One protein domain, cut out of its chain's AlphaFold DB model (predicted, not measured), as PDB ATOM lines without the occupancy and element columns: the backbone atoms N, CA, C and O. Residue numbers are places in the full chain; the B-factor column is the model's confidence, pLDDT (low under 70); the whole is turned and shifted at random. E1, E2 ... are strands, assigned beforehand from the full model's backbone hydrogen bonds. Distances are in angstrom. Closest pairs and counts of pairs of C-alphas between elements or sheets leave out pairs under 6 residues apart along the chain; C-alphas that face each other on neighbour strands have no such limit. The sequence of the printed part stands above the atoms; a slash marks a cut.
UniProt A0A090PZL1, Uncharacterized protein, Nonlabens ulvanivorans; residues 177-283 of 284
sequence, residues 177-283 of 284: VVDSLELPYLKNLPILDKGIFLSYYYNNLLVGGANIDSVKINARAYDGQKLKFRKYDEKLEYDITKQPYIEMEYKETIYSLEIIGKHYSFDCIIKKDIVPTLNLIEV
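What this domain is: This is residues 177 to 283 of the 284 residues of an uncharacterized protein of Nonlabens ulvanivorans (UniProt A0A090PZL1). Two five-stranded antiparallel sheets are stacked partly face to face like a sandwich, E1, E10, E9, E8 and E5 on one side and E2, E3, E4, E7 and E6 on the other. After E10 the backbone passes over the face of the first sheet turned away from the second, and residues 281 to 282 form a short pairing at E5. The printed part has 107 residues with ten named strands, E1 to E10 in that order along the chain, and no named helix; its class is all strand. The sheet orders are E1, E10, E9, E8, E5 and E2, E3, E4, E7, E6. The whole is compact, with a radius of gyration of the C-alphas of 12.3 A, and rounded, spanning 34 by 29 by 27 A.

Where its parts are: E1 is residues 177 to 182, 14.8 A from first to last C-alpha, and begins at C-alpha 177 at (-36.415, -2.171, 34.513). E2 is the short strand of residues 189 to 191. E3, residues 196 to 201, is 16.9 A long, and E4, residues 204 to 208, is 12.3 A. E5 is residues 216 to 220, 14.4 A long, with C-alpha 216 at (-45.867, 8.966, 20.669). E6 is residues 230 to 232, another short strand, and E7, residues 235 to 239, is 13.4 A long. E8, residues 245 to 250, is 15.7 A long. E9, residues 253 to 262, is the longest strand with 10 residues and 29.0 A. E10, residues 265 to 272, is 23.4 A long and ends at C-alpha 272 at (-39.588, 3.119, 32.345).

How they stand to each other: In the sheet with E1, the edge strands are E1 and E5. E1 and E10 are antiparallel at 167 degrees, with N 268 and O 181 2.8 A apart, within hydrogen-bond range. E10 and E9 form a hairpin, antiparallel at 161 degrees, with N 267 and O 260 at 2.8 A. E9 and E8 form a hairpin at 155 degrees, with N 255 and O 248 at 2.8 A. E8, E9 and E10 make a meander, each strand the antiparallel neighbour of the one before. E8 and E5 are antiparallel at 171 degrees; C-alphas 246 and 219 face each other at 4.2 A, and N 218 and O 247 are 2.8 A apart. This sheet is strongly twisted, its C-alphas lying up to 4.9 A off the best plane. In the other sheet the edge strands are E2 and E6. E2, E3 and E4 make a second meander. E2 and E3 form a hairpin at 147 degrees, with N 189 and O 198 at 2.8 A, and E3 and E4 form a hairpin at 162 degrees, with N 197 and O 208 at 2.8 A. E4 and E7 are antiparallel at 153 degrees, with N 205 and O 238 at 2.8 A. E7 and E6 form a hairpin at 147 degrees, with N 237 and O 230 at 2.8 A. This sheet is only just strongly twisted, at up to 4.3 A. Strands of the two sheets are apart, among them E3 and E9, E4 and E8, and E5 and E7.

The domain as a whole: The C-alphas of Glu 252 and His 263 are the two farthest apart, at 34.4 A, and the first and last printed C-alphas, of Val 177 and Val 283, are 24.6 A apart. The printed part has no cut. No link is long; those from E1 to E2, E4 to E5 and E5 to E6 are short, and the other links are tight. Residues 216 to 217 of E5 pair antiparallel with residues 281 to 282. The mean pLDDT of the printed part is 93.9, and residue 263 is under 70.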
ATOM      1  N   VAL A 177     -35.975  -0.955  35.216       94.94
ATOM      2  CA  VAL A 177     -36.415  -2.171  34.513       94.94
ATOM      3  C   VAL A 177     -37.757  -2.601  35.100       94.94
ATOM      4  O   VAL A 177     -37.850  -2.889  36.292       94.94
ATOM      5  N   VAL A 178     -38.794  -2.593  34.268       93.94
ATOM      6  CA  VAL A 178     -40.160  -2.982  34.639       93.94
ATOM      7  C   VAL A 178     -40.356  -4.476  34.444       93.94
ATOM      8  O   VAL A 178     -40.953  -5.124  35.298       93.94
ATOM      9  N   ASP A 179     -39.862  -5.007  33.325       93.69
ATOM     10  CA  ASP A 179     -40.044  -6.404  32.949       93.69
ATOM     11  C   ASP A 179     -38.935  -6.872  31.995       93.69
ATOM     12  O   ASP A 179     -38.273  -6.061  31.338       93.69
ATOM     13  N   SER A 180     -38.743  -8.186  31.922       93.62
ATOM     14  CA  SER A 180     -37.858  -8.859  30.974       93.62
ATOM     15  C   SER A 180     -38.492 -10.182  30.578       93.62
ATOM     16  O   SER A 180     -38.729 -11.040  31.427       93.62
ATOM     17  N   LEU A 181     -38.744 -10.359  29.287       92.81
ATOM     18  CA  LEU A 181     -39.527 -11.480  28.781       92.81
ATOM     19  C   LEU A 181     -38.983 -11.997  27.454       92.81
ATOM     20  O   LEU A 181     -38.424 -11.238  26.669       92.81
ATOM     21  N   GLU A 182     -39.191 -13.283  27.194       90.81
ATOM     22  CA  GLU A 182     -38.979 -13.866  25.871       90.81
ATOM     23  C   GLU A 182     -40.212 -13.560  25.007       90.81
ATOM     24  O   GLU A 182     -41.353 -13.850  25.393       90.81
ATOM     25  N   LEU A 183     -40.007 -12.947  23.842       91.69
ATOM     26  CA  LEU A 183     -41.085 -12.662  22.905       91.69
ATOM     27  C   LEU A 183     -41.649 -13.981  22.359       91.69
ATOM     28  O   LEU A 183     -40.892 -14.804  21.847       91.69
ATOM     29  N   PRO A 184     -42.974 -14.198  22.399       80.75
ATOM     30  CA  PRO A 184     -43.565 -15.424  21.892       80.75
ATOM     31  C   PRO A 184     -43.849 -15.333  20.387       80.75
ATOM     32  O   PRO A 184     -44.517 -14.415  19.904       80.75
ATOM     33  N   TYR A 185     -43.391 -16.335  19.633       87.00
ATOM     34  CA  TYR A 185     -43.678 -16.443  18.202       87.00
ATOM     35  C   TYR A 185     -45.181 -16.621  17.957       87.00
ATOM     36  O   TYR A 185     -45.811 -17.495  18.565       87.00
ATOM     37  N   LEU A 186     -45.753 -15.830  17.040       86.38
ATOM     38  CA  LEU A 186     -47.163 -15.910  16.622       86.38
ATOM     39  C   LEU A 186     -48.202 -15.709  17.742       86.38
ATOM     40  O   LEU A 186     -49.359 -16.113  17.594       86.38
ATOM     41  N   LYS A 187     -47.829 -15.088  18.864       91.81
ATOM     42  CA  LYS A 187     -48.766 -14.775  19.950       91.81
ATOM     43  C   LYS A 187     -48.664 -13.313  20.344       91.81
ATOM     44  O   LYS A 187     -47.570 -12.772  20.448       91.81
ATOM     45  N   ASN A 188     -49.815 -12.707  20.611       93.94
ATOM     46  CA  ASN A 188     -49.873 -11.387  21.221       93.94
ATOM     47  C   ASN A 188     -49.553 -11.530  22.706       93.94
ATOM     48  O   ASN A 188     -50.259 -12.235  23.429       93.94
ATOM     49  N   LEU A 189     -48.500 -10.856  23.142       95.19
ATOM     50  CA  LEU A 189     -48.110 -10.738  24.530       95.19
ATOM     51  C   LEU A 189     -48.481  -9.343  25.034       95.19
ATOM     52  O   LEU A 189     -47.830  -8.372  24.644       95.19
ATOM     53  N   PRO A 190     -49.521  -9.213  25.870       95.75
ATOM     54  CA  PRO A 190     -49.864  -7.938  26.482       95.75
ATOM     55  C   PRO A 190     -48.727  -7.459  27.389       95.75
ATOM     56  O   PRO A 190     -48.216  -8.236  28.192       95.75
ATOM     57  N   ILE A 191     -48.374  -6.179  27.290       95.06
ATOM     58  CA  ILE A 191     -47.377  -5.512  28.132       95.06
ATOM     59  C   ILE A 191     -48.012  -4.332  28.878       95.06
ATOM     60  O   ILE A 191     -49.126  -3.907  28.563       95.06
ATOM     61  N   LEU A 192     -47.296  -3.789  29.866       92.75
ATOM     62  CA  LEU A 192     -47.744  -2.664  30.693       92.75
ATOM     63  C   LEU A 192     -49.088  -2.962  31.385       92.75
ATOM     64  O   LEU A 192     -49.183  -3.871  32.203       92.75
ATOM     65  N   ASP A 193     -50.139  -2.217  31.054       93.00
ATOM     66  CA  ASP A 193     -51.500  -2.384  31.570       93.00
ATOM     67  C   ASP A 193     -52.397  -3.223  30.645       93.00
ATOM     68  O   ASP A 193     -53.622  -3.188  30.766       93.00
ATOM     69  N   LYS A 194     -51.786  -3.988  29.732       94.12
ATOM     70  CA  LYS A 194     -52.438  -4.779  28.676       94.12
ATOM     71  C   LYS A 194     -53.086  -3.942  27.568       94.12
ATOM     72  O   LYS A 194     -53.738  -4.518  26.700       94.12
ATOM     73  N   GLY A 195     -52.900  -2.620  27.565       94.00
ATOM     74  CA  GLY A 195     -53.343  -1.744  26.476       94.00
ATOM     75  C   GLY A 195     -52.453  -1.808  25.232       94.00
ATOM     76  O   GLY A 195     -52.916  -1.495  24.136       94.00
ATOM     77  N   ILE A 196     -51.203  -2.254  25.397       95.56
ATOM     78  CA  ILE A 196     -50.225  -2.487  24.330       95.56
ATOM     79  C   ILE A 196     -49.830  -3.967  24.347       95.56
ATOM     80  O   ILE A 196     -49.758  -4.586  25.411       95.56
ATOM     81  N   PHE A 197     -49.561  -4.549  23.184       96.56
ATOM     82  CA  PHE A 197     -49.022  -5.893  23.044       96.56
ATOM     83  C   PHE A 197     -47.812  -5.919  22.112       96.56
ATOM     84  O   PHE A 197     -47.672  -5.095  21.206       96.56
ATOM     85  N   LEU A 198     -46.977  -6.933  22.317       96.62
ATOM     86  CA  LEU A 198     -45.897  -7.317  21.421       96.62
ATOM     87  C   LEU A 198     -46.213  -8.662  20.788       96.62
ATOM     88  O   LEU A 198     -46.747  -9.563  21.428       96.62
ATOM     89  N   SER A 199     -45.885  -8.812  19.517       94.75
ATOM     90  CA  SER A 199     -45.865 -10.110  18.849       94.75
ATOM     91  C   SER A 199     -44.808 -10.074  17.764       94.75
ATOM     92  O   SER A 199     -44.417  -8.998  17.315       94.75
ATOM     93  N   TYR A 200     -44.343 -11.233  17.316       94.25
ATOM     94  CA  TYR A 200     -43.537 -11.273  16.106       94.25
ATOM     95  C   TYR A 200     -43.887 -12.466  15.229       94.25
ATOM     96  O   TYR A 200     -44.311 -13.529  15.700       94.25
ATOM     97  N   TYR A 201     -43.712 -12.251  13.930       89.38
ATOM     98  CA  TYR A 201     -43.901 -13.243  12.888       89.38
ATOM     99  C   TYR A 201     -42.822 -13.080  11.822       89.38
ATOM    100  O   TYR A 201     -42.668 -12.015  11.231       89.38
ATOM    101  N   TYR A 202     -42.062 -14.147  11.583       89.69
ATOM    102  CA  TYR A 202     -40.814 -14.111  10.818       89.69
ATOM    103  C   TYR A 202     -39.890 -12.981  11.293       89.69
ATOM    104  O   TYR A 202     -39.431 -13.012  12.432       89.69
ATOM    105  N   ASN A 203     -39.644 -11.995  10.430       93.19
ATOM    106  CA  ASN A 203     -38.781 -10.853  10.703       93.19
ATOM    107  C   ASN A 203     -39.573  -9.613  11.141       93.19
ATOM    108  O   ASN A 203     -38.985  -8.556  11.331       93.19
ATOM    109  N   ASN A 204     -40.889  -9.724  11.302       94.56
ATOM    110  CA  ASN A 204     -41.751  -8.599  11.623       94.56
ATOM    111  C   ASN A 204     -42.044  -8.602  13.120       94.56
ATOM    112  O   ASN A 204     -42.762  -9.477  13.608       94.56
ATOM    113  N   LEU A 205     -41.504  -7.619  13.837       96.81
ATOM    114  CA  LEU A 205     -41.958  -7.256  15.174       96.81
ATOM    115  C   LEU A 205     -43.190  -6.370  15.029       96.81
ATOM    116  O   LEU A 205     -43.144  -5.354  14.336       96.81
ATOM    117  N   LEU A 206     -44.264  -6.734  15.713       96.81
ATOM    118  CA  LEU A 206     -45.498  -5.972  15.763       96.81
ATOM    119  C   LEU A 206     -45.686  -5.409  17.170       96.81
ATOM    120  O   LEU A 206     -45.769  -6.167  18.140       96.81
ATOM    121  N   VAL A 207     -45.799  -4.087  17.251       97.12
ATOM    122  CA  VAL A 207     -46.239  -3.359  18.445       97.12
ATOM    123  C   VAL A 207     -47.641  -2.850  18.161       97.12
ATOM    124  O   VAL A 207     -47.834  -2.093  17.215       97.12
ATOM    125  N   GLY A 208     -48.632  -3.278  18.930       95.88
ATOM    126  CA  GLY A 208     -50.017  -2.882  18.683       95.88
ATOM    127  C   GLY A 208     -50.839  -2.814  19.952       95.88
ATOM    128  O   GLY A 208     -50.311  -2.967  21.051       95.88
ATOM    129  N   GLY A 209     -52.140  -2.607  19.796       94.19
ATOM    130  CA  GLY A 209     -53.102  -2.611  20.896       94.19
ATOM    131  C   GLY A 209     -54.104  -1.474  20.782       94.19
ATOM    132  O   GLY A 209     -53.906  -0.544  20.006       94.19
ATOM    133  N   ALA A 210     -55.154  -1.532  21.602       90.94
ATOM    134  CA  ALA A 210     -56.284  -0.604  21.535       90.94
ATOM    135  C   ALA A 210     -55.890   0.875  21.710       90.94
ATOM    136  O   ALA A 210     -56.630   1.763  21.305       90.94
ATOM    137  N   ASN A 211     -54.727   1.141  22.314       88.75
ATOM    138  CA  ASN A 211     -54.241   2.493  22.578       88.75
ATOM    139  C   ASN A 211     -53.067   2.915  21.677       88.75
ATOM    140  O   ASN A 211     -52.470   3.959  21.943       88.75
ATOM    141  N   ILE A 212     -52.699   2.141  20.648       94.44
ATOM    142  CA  ILE A 212     -51.470   2.404  19.878       94.44
ATOM    143  C   ILE A 212     -51.479   3.769  19.179       94.44
ATOM    144  O   ILE A 212     -50.446   4.430  19.119       94.44
ATOM    145  N   ASP A 213     -52.645   4.228  18.725       92.88
ATOM    146  CA  ASP A 213     -52.797   5.520  18.044       92.88
ATOM    147  C   ASP A 213     -52.620   6.719  18.987       92.88
ATOM    148  O   ASP A 213     -52.338   7.826  18.545       92.88
ATOM    149  N   SER A 214     -52.754   6.506  20.299       91.50
ATOM    150  CA  SER A 214     -52.562   7.558  21.310       91.50
ATOM    151  C   SER A 214     -51.109   7.707  21.771       91.50
ATOM    152  O   SER A 214     -50.797   8.585  22.576       91.50
ATOM    153  N   VAL A 215     -50.215   6.839  21.294       95.06
ATOM    154  CA  VAL A 215     -48.811   6.797  21.708       95.06
ATOM    155  C   VAL A 215     -47.973   7.719  20.829       95.06
ATOM    156  O   VAL A 215     -48.149   7.773  19.612       95.06
ATOM    157  N   LYS A 216     -46.990   8.400  21.428       97.62
ATOM    158  CA  LYS A 216     -45.867   8.966  20.669       97.62
ATOM    159  C   LYS A 216     -44.710   7.990  20.707       97.62
ATOM    160  O   LYS A 216     -44.328   7.547  21.786       97.62
ATOM    161  N   ILE A 217     -44.139   7.670  19.555       97.56
ATOM    162  CA  ILE A 217     -43.150   6.602  19.425       97.56
ATOM    163  C   ILE A 217     -41.958   7.041  18.587       97.56
ATOM    164  O   ILE A 217     -42.062   7.892  17.706       97.56
ATOM    165  N   ASN A 218     -40.811   6.428  18.828       97.88
ATOM    166  CA  ASN A 218     -39.705   6.397  17.891       97.88
ATOM    167  C   ASN A 218     -38.942   5.079  18.047       97.88
ATOM    168  O   ASN A 218     -39.115   4.360  19.028       97.88
ATOM    169  N   ALA A 219     -38.107   4.740  17.074       98.12
ATOM    170  CA  ALA A 219     -37.273   3.558  17.154       98.12
ATOM    171  C   ALA A 219     -35.934   3.764  16.458       98.12
ATOM    172  O   ALA A 219     -35.809   4.522  15.489       98.12
ATOM    173  N   ARG A 220     -34.937   3.017  16.917       98.00
ATOM    174  CA  ARG A 220     -33.633   2.892  16.266       98.00
ATOM    175  C   ARG A 220     -33.179   1.442  16.249       98.00
ATOM    176  O   ARG A 220     -33.621   0.640  17.064       98.00
ATOM    177  N   ALA A 221     -32.324   1.109  15.299       97.50
ATOM    178  CA  ALA A 221     -31.669  -0.183  15.235       97.50
ATOM    179  C   ALA A 221     -30.535  -0.247  16.263       97.50
ATOM    180  O   ALA A 221     -30.119   0.773  16.819       97.50
ATOM    181  N   TYR A 222     -30.005  -1.449  16.476       94.12
ATOM    182  CA  TYR A 222     -28.859  -1.677  17.358       94.12
ATOM    183  C   TYR A 222     -27.622  -0.833  16.994       94.12
ATOM    184  O   TYR A 222     -26.857  -0.445  17.871       94.12
ATOM    185  N   ASP A 223     -27.437  -0.504  15.713       94.25
ATOM    186  CA  ASP A 223     -26.348   0.361  15.237       94.25
ATOM    187  C   ASP A 223     -26.605   1.867  15.453       94.25
ATOM    188  O   ASP A 223     -25.783   2.702  15.077       94.25
ATOM    189  N   GLY A 224     -27.746   2.225  16.049       95.19
ATOM    190  CA  GLY A 224     -28.157   3.598  16.322       95.19
ATOM    191  C   GLY A 224     -28.910   4.282  15.179       95.19
ATOM    192  O   GLY A 224     -29.414   5.389  15.379       95.19
ATOM    193  N   GLN A 225     -29.044   3.658  14.003       96.56
ATOM    194  CA  GLN A 225     -29.786   4.260  12.894       96.56
ATOM    195  C   GLN A 225     -31.282   4.322  13.196       96.56
ATOM    196  O   GLN A 225     -31.877   3.350  13.662       96.56
ATOM    197  N   LYS A 226     -31.920   5.453  12.880       97.44
ATOM    198  CA  LYS A 226     -33.371   5.614  13.034       97.44
ATOM    199  C   LYS A 226     -34.114   4.572  12.191       97.44
ATOM    200  O   LYS A 226     -33.903   4.481  10.981       97.44
ATOM    201  N   LEU A 227     -35.024   3.833  12.821       97.00
ATOM    202  CA  LEU A 227     -35.882   2.864  12.151       97.00
ATOM    203  C   LEU A 227     -37.204   3.506  11.744       97.00
ATOM    204  O   LEU A 227     -37.817   4.265  12.494       97.00
ATOM    205  N   LYS A 228     -37.655   3.169  10.538       96.44
ATOM    206  CA  LYS A 228     -39.015   3.456  10.082       96.44
ATOM    207  C   LYS A 228     -39.902   2.263  10.417       96.44
ATOM    208  O   LYS A 228     -39.452   1.126  10.301       96.44
ATOM    209  N   PHE A 229     -41.151   2.531  10.771       96.31
ATOM    210  CA  PHE A 229     -42.186   1.511  10.895       96.31
ATOM    211  C   PHE A 229     -43.188   1.611   9.751       96.31
ATOM    212  O   PHE A 229     -43.311   2.655   9.103       96.31
ATOM    213  N   ARG A 230     -43.914   0.520   9.517       96.56
ATOM    214  CA  ARG A 230     -45.142   0.526   8.712       96.56
ATOM    215  C   ARG A 230     -46.330   0.443   9.660       96.56
ATOM    216  O   ARG A 230     -46.308  -0.368  10.579       96.56
ATOM    217  N   LYS A 231     -47.345   1.275   9.448       94.56
ATOM    218  CA  LYS A 231     -48.593   1.233  10.212       94.56
ATOM    219  C   LYS A 231     -49.618   0.402   9.443       94.56
ATOM    220  O   LYS A 231     -49.823   0.641   8.253       94.56
ATOM    221  N   TYR A 232     -50.241  -0.558  10.117       90.38
ATOM    222  CA  TYR A 232     -51.365  -1.331   9.595       90.38
ATOM    223  C   TYR A 232     -52.406  -1.470  10.690       90.38
ATOM    224  O   TYR A 232     -52.142  -2.147  11.686       90.38
ATOM    225  N   ASP A 233     -53.583  -0.882  10.477       90.00
ATOM    226  CA  ASP A 233     -54.667  -0.938  11.462       90.00
ATOM    227  C   ASP A 233     -54.143  -0.474  12.842       90.00
ATOM    228  O   ASP A 233     -53.401   0.508  12.916       90.00
ATOM    229  N   GLU A 234     -54.420  -1.218  13.909       93.06
ATOM    230  CA  GLU A 234     -53.939  -0.952  15.270       93.06
ATOM    231  C   GLU A 234     -52.528  -1.527  15.549       93.06
ATOM    232  O   GLU A 234     -52.249  -2.027  16.650       93.06
ATOM    233  N   LYS A 235     -51.621  -1.537  14.555       95.75
ATOM    234  CA  LYS A 235     -50.271  -2.126  14.683       95.75
ATOM    235  C   LYS A 235     -49.180  -1.340  13.958       95.75
ATOM    236  O   LYS A 235     -49.365  -0.827  12.855       95.75
ATOM    237  N   LEU A 236     -47.993  -1.362  14.554       97.12
ATOM    238  CA  LEU A 236     -46.737  -0.857  14.016       97.12
ATOM    239  C   LEU A 236     -45.787  -2.021  13.769       97.12
ATOM    240  O   LEU A 236     -45.534  -2.828  14.661       97.12
ATOM    241  N   GLU A 237     -45.263  -2.096  12.555       97.62
ATOM    242  CA  GLU A 237     -44.363  -3.152  12.106       97.62
ATOM    243  C   GLU A 237     -42.925  -2.639  11.990       97.62
ATOM    244  O   GLU A 237     -42.659  -1.665  11.278       97.62
ATOM    245  N   TYR A 238     -42.003  -3.347  12.645       97.44
ATOM    246  CA  TYR A 238     -40.554  -3.146  12.587       97.44
ATOM    247  C   TYR A 238     -39.848  -4.424  12.118       97.44
ATOM    248  O   TYR A 238     -40.322  -5.530  12.366       97.44
ATOM    249  N   ASP A 239     -38.669  -4.284  11.511       95.88
ATOM    250  CA  ASP A 239     -37.778  -5.421  11.257       95.88
ATOM    251  C   ASP A 239     -37.093  -5.849  12.568       95.88
ATOM    252  O   ASP A 239     -36.184  -5.173  13.061       95.88
ATOM    253  N   ILE A 240     -37.526  -6.975  13.139       95.81
ATOM    254  CA  ILE A 240     -37.023  -7.499  14.417       95.81
ATOM    255  C   ILE A 240     -35.539  -7.876  14.350       95.81
ATOM    256  O   ILE A 240     -34.833  -7.812  15.354       95.81
ATOM    257  N   THR A 241     -35.028  -8.214  13.159       94.06
ATOM    258  CA  THR A 241     -33.621  -8.607  12.967       94.06
ATOM    259  C   THR A 241     -32.665  -7.431  13.158       94.06
ATOM    260  O   THR A 241     -31.472  -7.626  13.395       94.06
ATOM    261  N   LYS A 242     -33.187  -6.198  13.117       96.31
ATOM    262  CA  LYS A 242     -32.444  -4.973  13.435       96.31
ATOM    263  C   LYS A 242     -32.302  -4.722  14.934       96.31
ATOM    264  O   LYS A 242     -31.664  -3.730  15.289       96.31
ATOM    265  N   GLN A 243     -32.855  -5.606  15.775       96.88
ATOM    266  CA  GLN A 243     -32.859  -5.491  17.235       96.88
ATOM    267  C   GLN A 243     -33.350  -4.097  17.656       96.88
ATOM    268  O   GLN A 243     -32.571  -3.275  18.146       96.88
ATOM    269  N   PRO A 244     -34.614  -3.768  17.327       97.81
ATOM    270  CA  PRO A 244     -35.131  -2.425  17.507       97.81
ATOM    271  C   PRO A 244     -35.113  -2.021  18.986       97.81
ATOM    272  O   PRO A 244     -35.580  -2.751  19.859       97.81
ATOM    273  N   TYR A 245     -34.612  -0.818  19.241       98.31
ATOM    274  CA  TYR A 245     -34.799  -0.085  20.482       98.31
ATOM    275  C   TYR A 245     -35.925   0.919  20.261       98.31
ATOM    276  O   TYR A 245     -35.757   1.893  19.521       98.31
ATOM    277  N   ILE A 246     -37.080   0.655  20.864       98.38
ATOM    278  CA  ILE A 246     -38.305   1.435  20.684       98.38
ATOM    279  C   ILE A 246     -38.504   2.303  21.918       98.38
ATOM    280  O   ILE A 246     -38.463   1.800  23.033       98.38
ATOM    281  N   GLU A 247     -38.724   3.594  21.719       98.38
ATOM    282  CA  GLU A 247     -39.000   4.583  22.760       98.38
ATOM    283  C   GLU A 247     -40.433   5.061  22.587       98.38
ATOM    284  O   GLU A 247     -40.818   5.427  21.475       98.38
ATOM    285  N   MET A 248     -41.227   5.057  23.654       97.69
ATOM    286  CA  MET A 248     -42.625   5.461  23.564       97.69
ATOM    287  C   MET A 248     -43.122   6.195  24.804       97.69
ATOM    288  O   MET A 248     -42.798   5.822  25.928       97.69
ATOM    289  N   GLU A 249     -43.940   7.222  24.592       97.81
ATOM    290  CA  GLU A 249     -44.697   7.908  25.637       97.81
ATOM    291  C   GLU A 249     -46.076   7.252  25.753       97.81
ATOM    292  O   GLU A 249     -46.881   7.304  24.822       97.81
ATOM    293  N   TYR A 250     -46.348   6.630  26.899       96.12
ATOM    294  CA  TYR A 250     -47.619   5.977  27.200       96.12
ATOM    295  C   TYR A 250     -48.104   6.412  28.581       96.12
ATOM    296  O   TYR A 250     -47.408   6.212  29.574       96.12
ATOM    297  N   LYS A 251     -49.300   7.013  28.646       94.81
ATOM    298  CA  LYS A 251     -49.892   7.550  29.888       94.81
ATOM    299  C   LYS A 251     -48.910   8.432  30.673       94.81
ATOM    300  O   LYS A 251     -48.638   8.177  31.842       94.81
ATOM    301  N   GLU A 252     -48.347   9.430  29.988       95.50
ATOM    302  CA  GLU A 252     -47.404  10.417  30.549       95.50
ATOM    303  C   GLU A 252     -46.081   9.819  31.069       95.50
ATOM    304  O   GLU A 252     -45.268  10.520  31.665       95.50
ATOM    305  N   THR A 253     -45.831   8.527  30.831       95.75
ATOM    306  CA  THR A 253     -44.590   7.844  31.206       95.75
ATOM    307  C   THR A 253     -43.831   7.433  29.953       95.75
ATOM    308  O   THR A 253     -44.413   6.914  28.998       95.75
ATOM    309  N   ILE A 254     -42.516   7.649  29.950       97.62
ATOM    310  CA  ILE A 254     -41.657   7.273  28.828       97.62
ATOM    311  C   ILE A 254     -41.059   5.896  29.094       97.62
ATOM    312  O   ILE A 254     -40.377   5.671  30.097       97.62
ATOM    313  N   TYR A 255     -41.301   4.986  28.160       98.12
ATOM    314  CA  TYR A 255     -40.810   3.620  28.179       98.12
ATOM    315  C   TYR A 255     -39.800   3.384  27.065       98.12
ATOM    316  O   TYR A 255     -39.871   4.011  26.005       98.12
ATOM    317  N   SER A 256     -38.918   2.410  27.275       98.00
ATOM    318  CA  SER A 256     -38.250   1.729  26.173       98.00
ATOM    319  C   SER A 256     -38.527   0.239  26.148       98.00
ATOM    320  O   SER A 256     -38.650  -0.409  27.188       98.00
ATOM    321  N   LEU A 257     -38.612  -0.281  24.926       98.12
ATOM    322  CA  LEU A 257     -38.665  -1.696  24.601       98.12
ATOM    323  C   LEU A 257     -37.378  -2.022  23.851       98.12
ATOM    324  O   LEU A 257     -37.174  -1.590  22.715       98.12
ATOM    325  N   GLU A 258     -36.486  -2.741  24.514       97.88
ATOM    326  CA  GLU A 258     -35.192  -3.125  23.965       97.88
ATOM    327  C   GLU A 258     -35.271  -4.577  23.507       97.88
ATOM    328  O   GLU A 258     -35.368  -5.484  24.336       97.88
ATOM    329  N   ILE A 259     -35.289  -4.783  22.188       97.62
ATOM    330  CA  ILE A 259     -35.345  -6.120  21.601       97.62
ATOM    331  C   ILE A 259     -33.930  -6.626  21.368       97.62
ATOM    332  O   ILE A 259     -33.193  -6.070  20.554       97.62
ATOM    333  N   ILE A 260     -33.571  -7.704  22.057       93.88
ATOM    334  CA  ILE A 260     -32.245  -8.317  22.001       93.88
ATOM    335  C   ILE A 260     -32.419  -9.757  21.553       93.88
ATOM    336  O   ILE A 260     -33.285 -10.474  22.040       93.88
ATOM    337  N   GLY A 261     -31.591 -10.206  20.624       85.31
ATOM    338  CA  GLY A 261     -31.626 -11.594  20.192       85.31
ATOM    339  C   GLY A 261     -31.331 -11.746  18.717       85.31
ATOM    340  O   GLY A 261     -31.278 -10.784  17.949       85.31
ATOM    341  N   LYS A 262     -31.096 -12.996  18.332       70.44
ATOM    342  CA  LYS A 262     -30.847 -13.408  16.954       70.44
ATOM    343  C   LYS A 262     -31.499 -14.774  16.760       70.44
ATOM    344  O   LYS A 262     -31.554 -15.567  17.693       70.44
ATOM    345  N   HIS A 263     -31.921 -15.080  15.534       65.12
ATOM    346  CA  HIS A 263     -32.402 -16.411  15.140       65.12
ATOM    347  C   HIS A 263     -33.662 -16.931  15.852       65.12
ATOM    348  O   HIS A 263     -33.621 -17.957  16.526       65.12
ATOM    349  N   TYR A 264     -34.808 -16.290  15.627       70.12
ATOM    350  CA  TYR A 264     -36.121 -16.749  16.110       70.12
ATOM    351  C   TYR A 264     -36.299 -16.799  17.638       70.12
ATOM    352  O   TYR A 264     -37.385 -17.159  18.075       70.12
ATOM    353  N   SER A 265     -35.295 -16.394  18.419       83.50
ATOM    354  CA  SER A 265     -35.356 -16.183  19.867       83.50
ATOM    355  C   SER A 265     -35.033 -14.718  20.126       83.50
ATOM    356  O   SER A 265     -33.954 -14.245  19.753       83.50
ATOM    357  N   PHE A 266     -35.982 -13.995  20.707       92.38
ATOM    358  CA  PHE A 266     -35.837 -12.577  21.001       92.38
ATOM    359  C   PHE A 266     -36.335 -12.306  22.407       92.38
ATOM    360  O   PHE A 266     -37.470 -12.638  22.734       92.38
ATOM    361  N   ASP A 267     -35.500 -11.662  23.200       92.56
ATOM    362  CA  ASP A 267     -35.863 -11.120  24.493       92.56
ATOM    363  C   ASP A 267     -36.288  -9.661  24.326       92.56
ATOM    364  O   ASP A 267     -35.788  -8.929  23.466       92.56
ATOM    365  N   CYS A 268     -37.222  -9.228  25.162       97.00
ATOM    366  CA  CYS A 268     -37.620  -7.840  25.301       97.00
ATOM    367  C   CYS A 268     -37.373  -7.399  26.738       97.00
ATOM    368  O   CYS A 268     -37.930  -7.975  27.677       97.00
ATOM    369  N   ILE A 269     -36.564  -6.353  26.903       97.19
ATOM    370  CA  ILE A 269     -36.388  -5.668  28.182       97.19
ATOM    371  C   ILE A 269     -37.214  -4.388  28.145       97.19
ATOM    372  O   ILE A 269     -37.028  -3.543  27.267       97.19
ATOM    373  N   ILE A 270     -38.104  -4.234  29.121       97.81
ATOM    374  CA  ILE A 270     -38.968  -3.064  29.255       97.81
ATOM    375  C   ILE A 270     -38.415  -2.180  30.364       97.81
ATOM    376  O   ILE A 270     -38.277  -2.613  31.511       97.81
ATOM    377  N   LYS A 271     -38.121  -0.924  30.037       97.94
ATOM    378  CA  LYS A 271     -37.667   0.086  31.001       97.94
ATOM    379  C   LYS A 271     -38.654   1.244  31.024       97.94
ATOM    380  O   LYS A 271     -39.263   1.547  30.004       97.94
ATOM    381  N   LYS A 272     -38.803   1.890  32.175       97.12
ATOM    382  CA  LYS A 272     -39.588   3.119  32.345       97.12
ATOM    383  C   LYS A 272     -38.722   4.257  32.869       97.12
ATOM    384  O   LYS A 272     -37.606   4.017  33.338       97.12
ATOM    385  N   ASP A 273     -39.282   5.461  32.822       95.06
ATOM    386  CA  ASP A 273     -38.656   6.701  33.285       95.06
ATOM    387  C   ASP A 273     -37.327   6.968  32.555       95.06
ATOM    388  O   ASP A 273     -36.350   7.446  33.134       95.06
ATOM    389  N   ILE A 274     -37.275   6.601  31.268       95.25
ATOM    390  CA  ILE A 274     -36.113   6.850  30.412       95.25
ATOM    391  C   ILE A 274     -36.122   8.281  29.869       95.25
ATOM    392  O   ILE A 274     -37.171   8.897  29.692       95.25
ATOM    393  N   VAL A 275     -34.939   8.777  29.513       95.12
ATOM    394  CA  VAL A 275     -34.796   9.974  28.676       95.12
ATOM    395  C   VAL A 275     -34.775   9.520  27.212       95.12
ATOM    396  O   VAL A 275     -33.876   8.750  26.859       95.12
ATOM    397  N   PRO A 276     -35.727   9.948  26.356       95.12
ATOM    398  CA  PRO A 276     -35.705   9.614  24.937       95.12
ATOM    399  C   PRO A 276     -34.405  10.062  24.290       95.12
ATOM    400  O   PRO A 276     -33.962  11.198  24.466       95.12
ATOM    401  N   THR A 277     -33.812   9.189  23.490       94.25
ATOM    402  CA  THR A 277     -32.636   9.559  22.691       94.25
ATOM    403  C   THR A 277     -33.007  10.300  21.411       94.25
ATOM    404  O   THR A 277     -32.163  10.963  20.812       94.25
ATOM    405  N   LEU A 278     -34.259  10.175  20.970       92.75
ATOM    406  CA  LEU A 278     -34.779  10.821  19.780       92.75
ATOM    407  C   LEU A 278     -36.123  11.491  20.082       92.75
ATOM    408  O   LEU A 278     -36.871  11.058  20.956       92.75
ATOM    409  N   ASN A 279     -36.475  12.501  19.284       96.19
ATOM    410  CA  ASN A 279     -37.806  13.103  19.343       96.19
ATOM    411  C   ASN A 279     -38.870  12.043  19.032       96.19
ATOM    412  O   ASN A 279     -38.796  11.375  17.994       96.19
ATOM    413  N   LEU A 280     -39.844  11.902  19.930       95.88
ATOM    414  CA  LEU A 280     -41.000  11.035  19.733       95.88
ATOM    415  C   LEU A 280     -41.941  11.667  18.701       95.88
ATOM    416  O   LEU A 280     -42.111  12.887  18.680       95.88
ATOM    417  N   ILE A 281     -42.535  10.842  17.839       96.00
ATOM    418  CA  ILE A 281     -43.497  11.279  16.821       96.00
ATOM    419  C   ILE A 281     -44.865  10.660  17.092       96.00
ATOM    420  O   ILE A 281     -44.949   9.543  17.598       96.00
ATOM    421  N   GLU A 282     -45.934  11.381  16.763       94.56
ATOM    422  CA  GLU A 282     -47.293  10.839  16.843       94.56
ATOM    423  C   GLU A 282     -47.480   9.697  15.841       94.56
ATOM    424  O   GLU A 282     -46.976   9.745  14.714       94.56
ATOM    425  N   VAL A 283     -48.216   8.668  16.260       88.12
ATOM    426  CA  VAL A 283     -48.593   7.518  15.433       88.12
ATOM    427  C   VAL A 283     -49.811   7.897  14.581       88.12
ATOM    428  O   VAL A 283     -50.882   7.320  14.719       88.12
TER     429      VAL A 283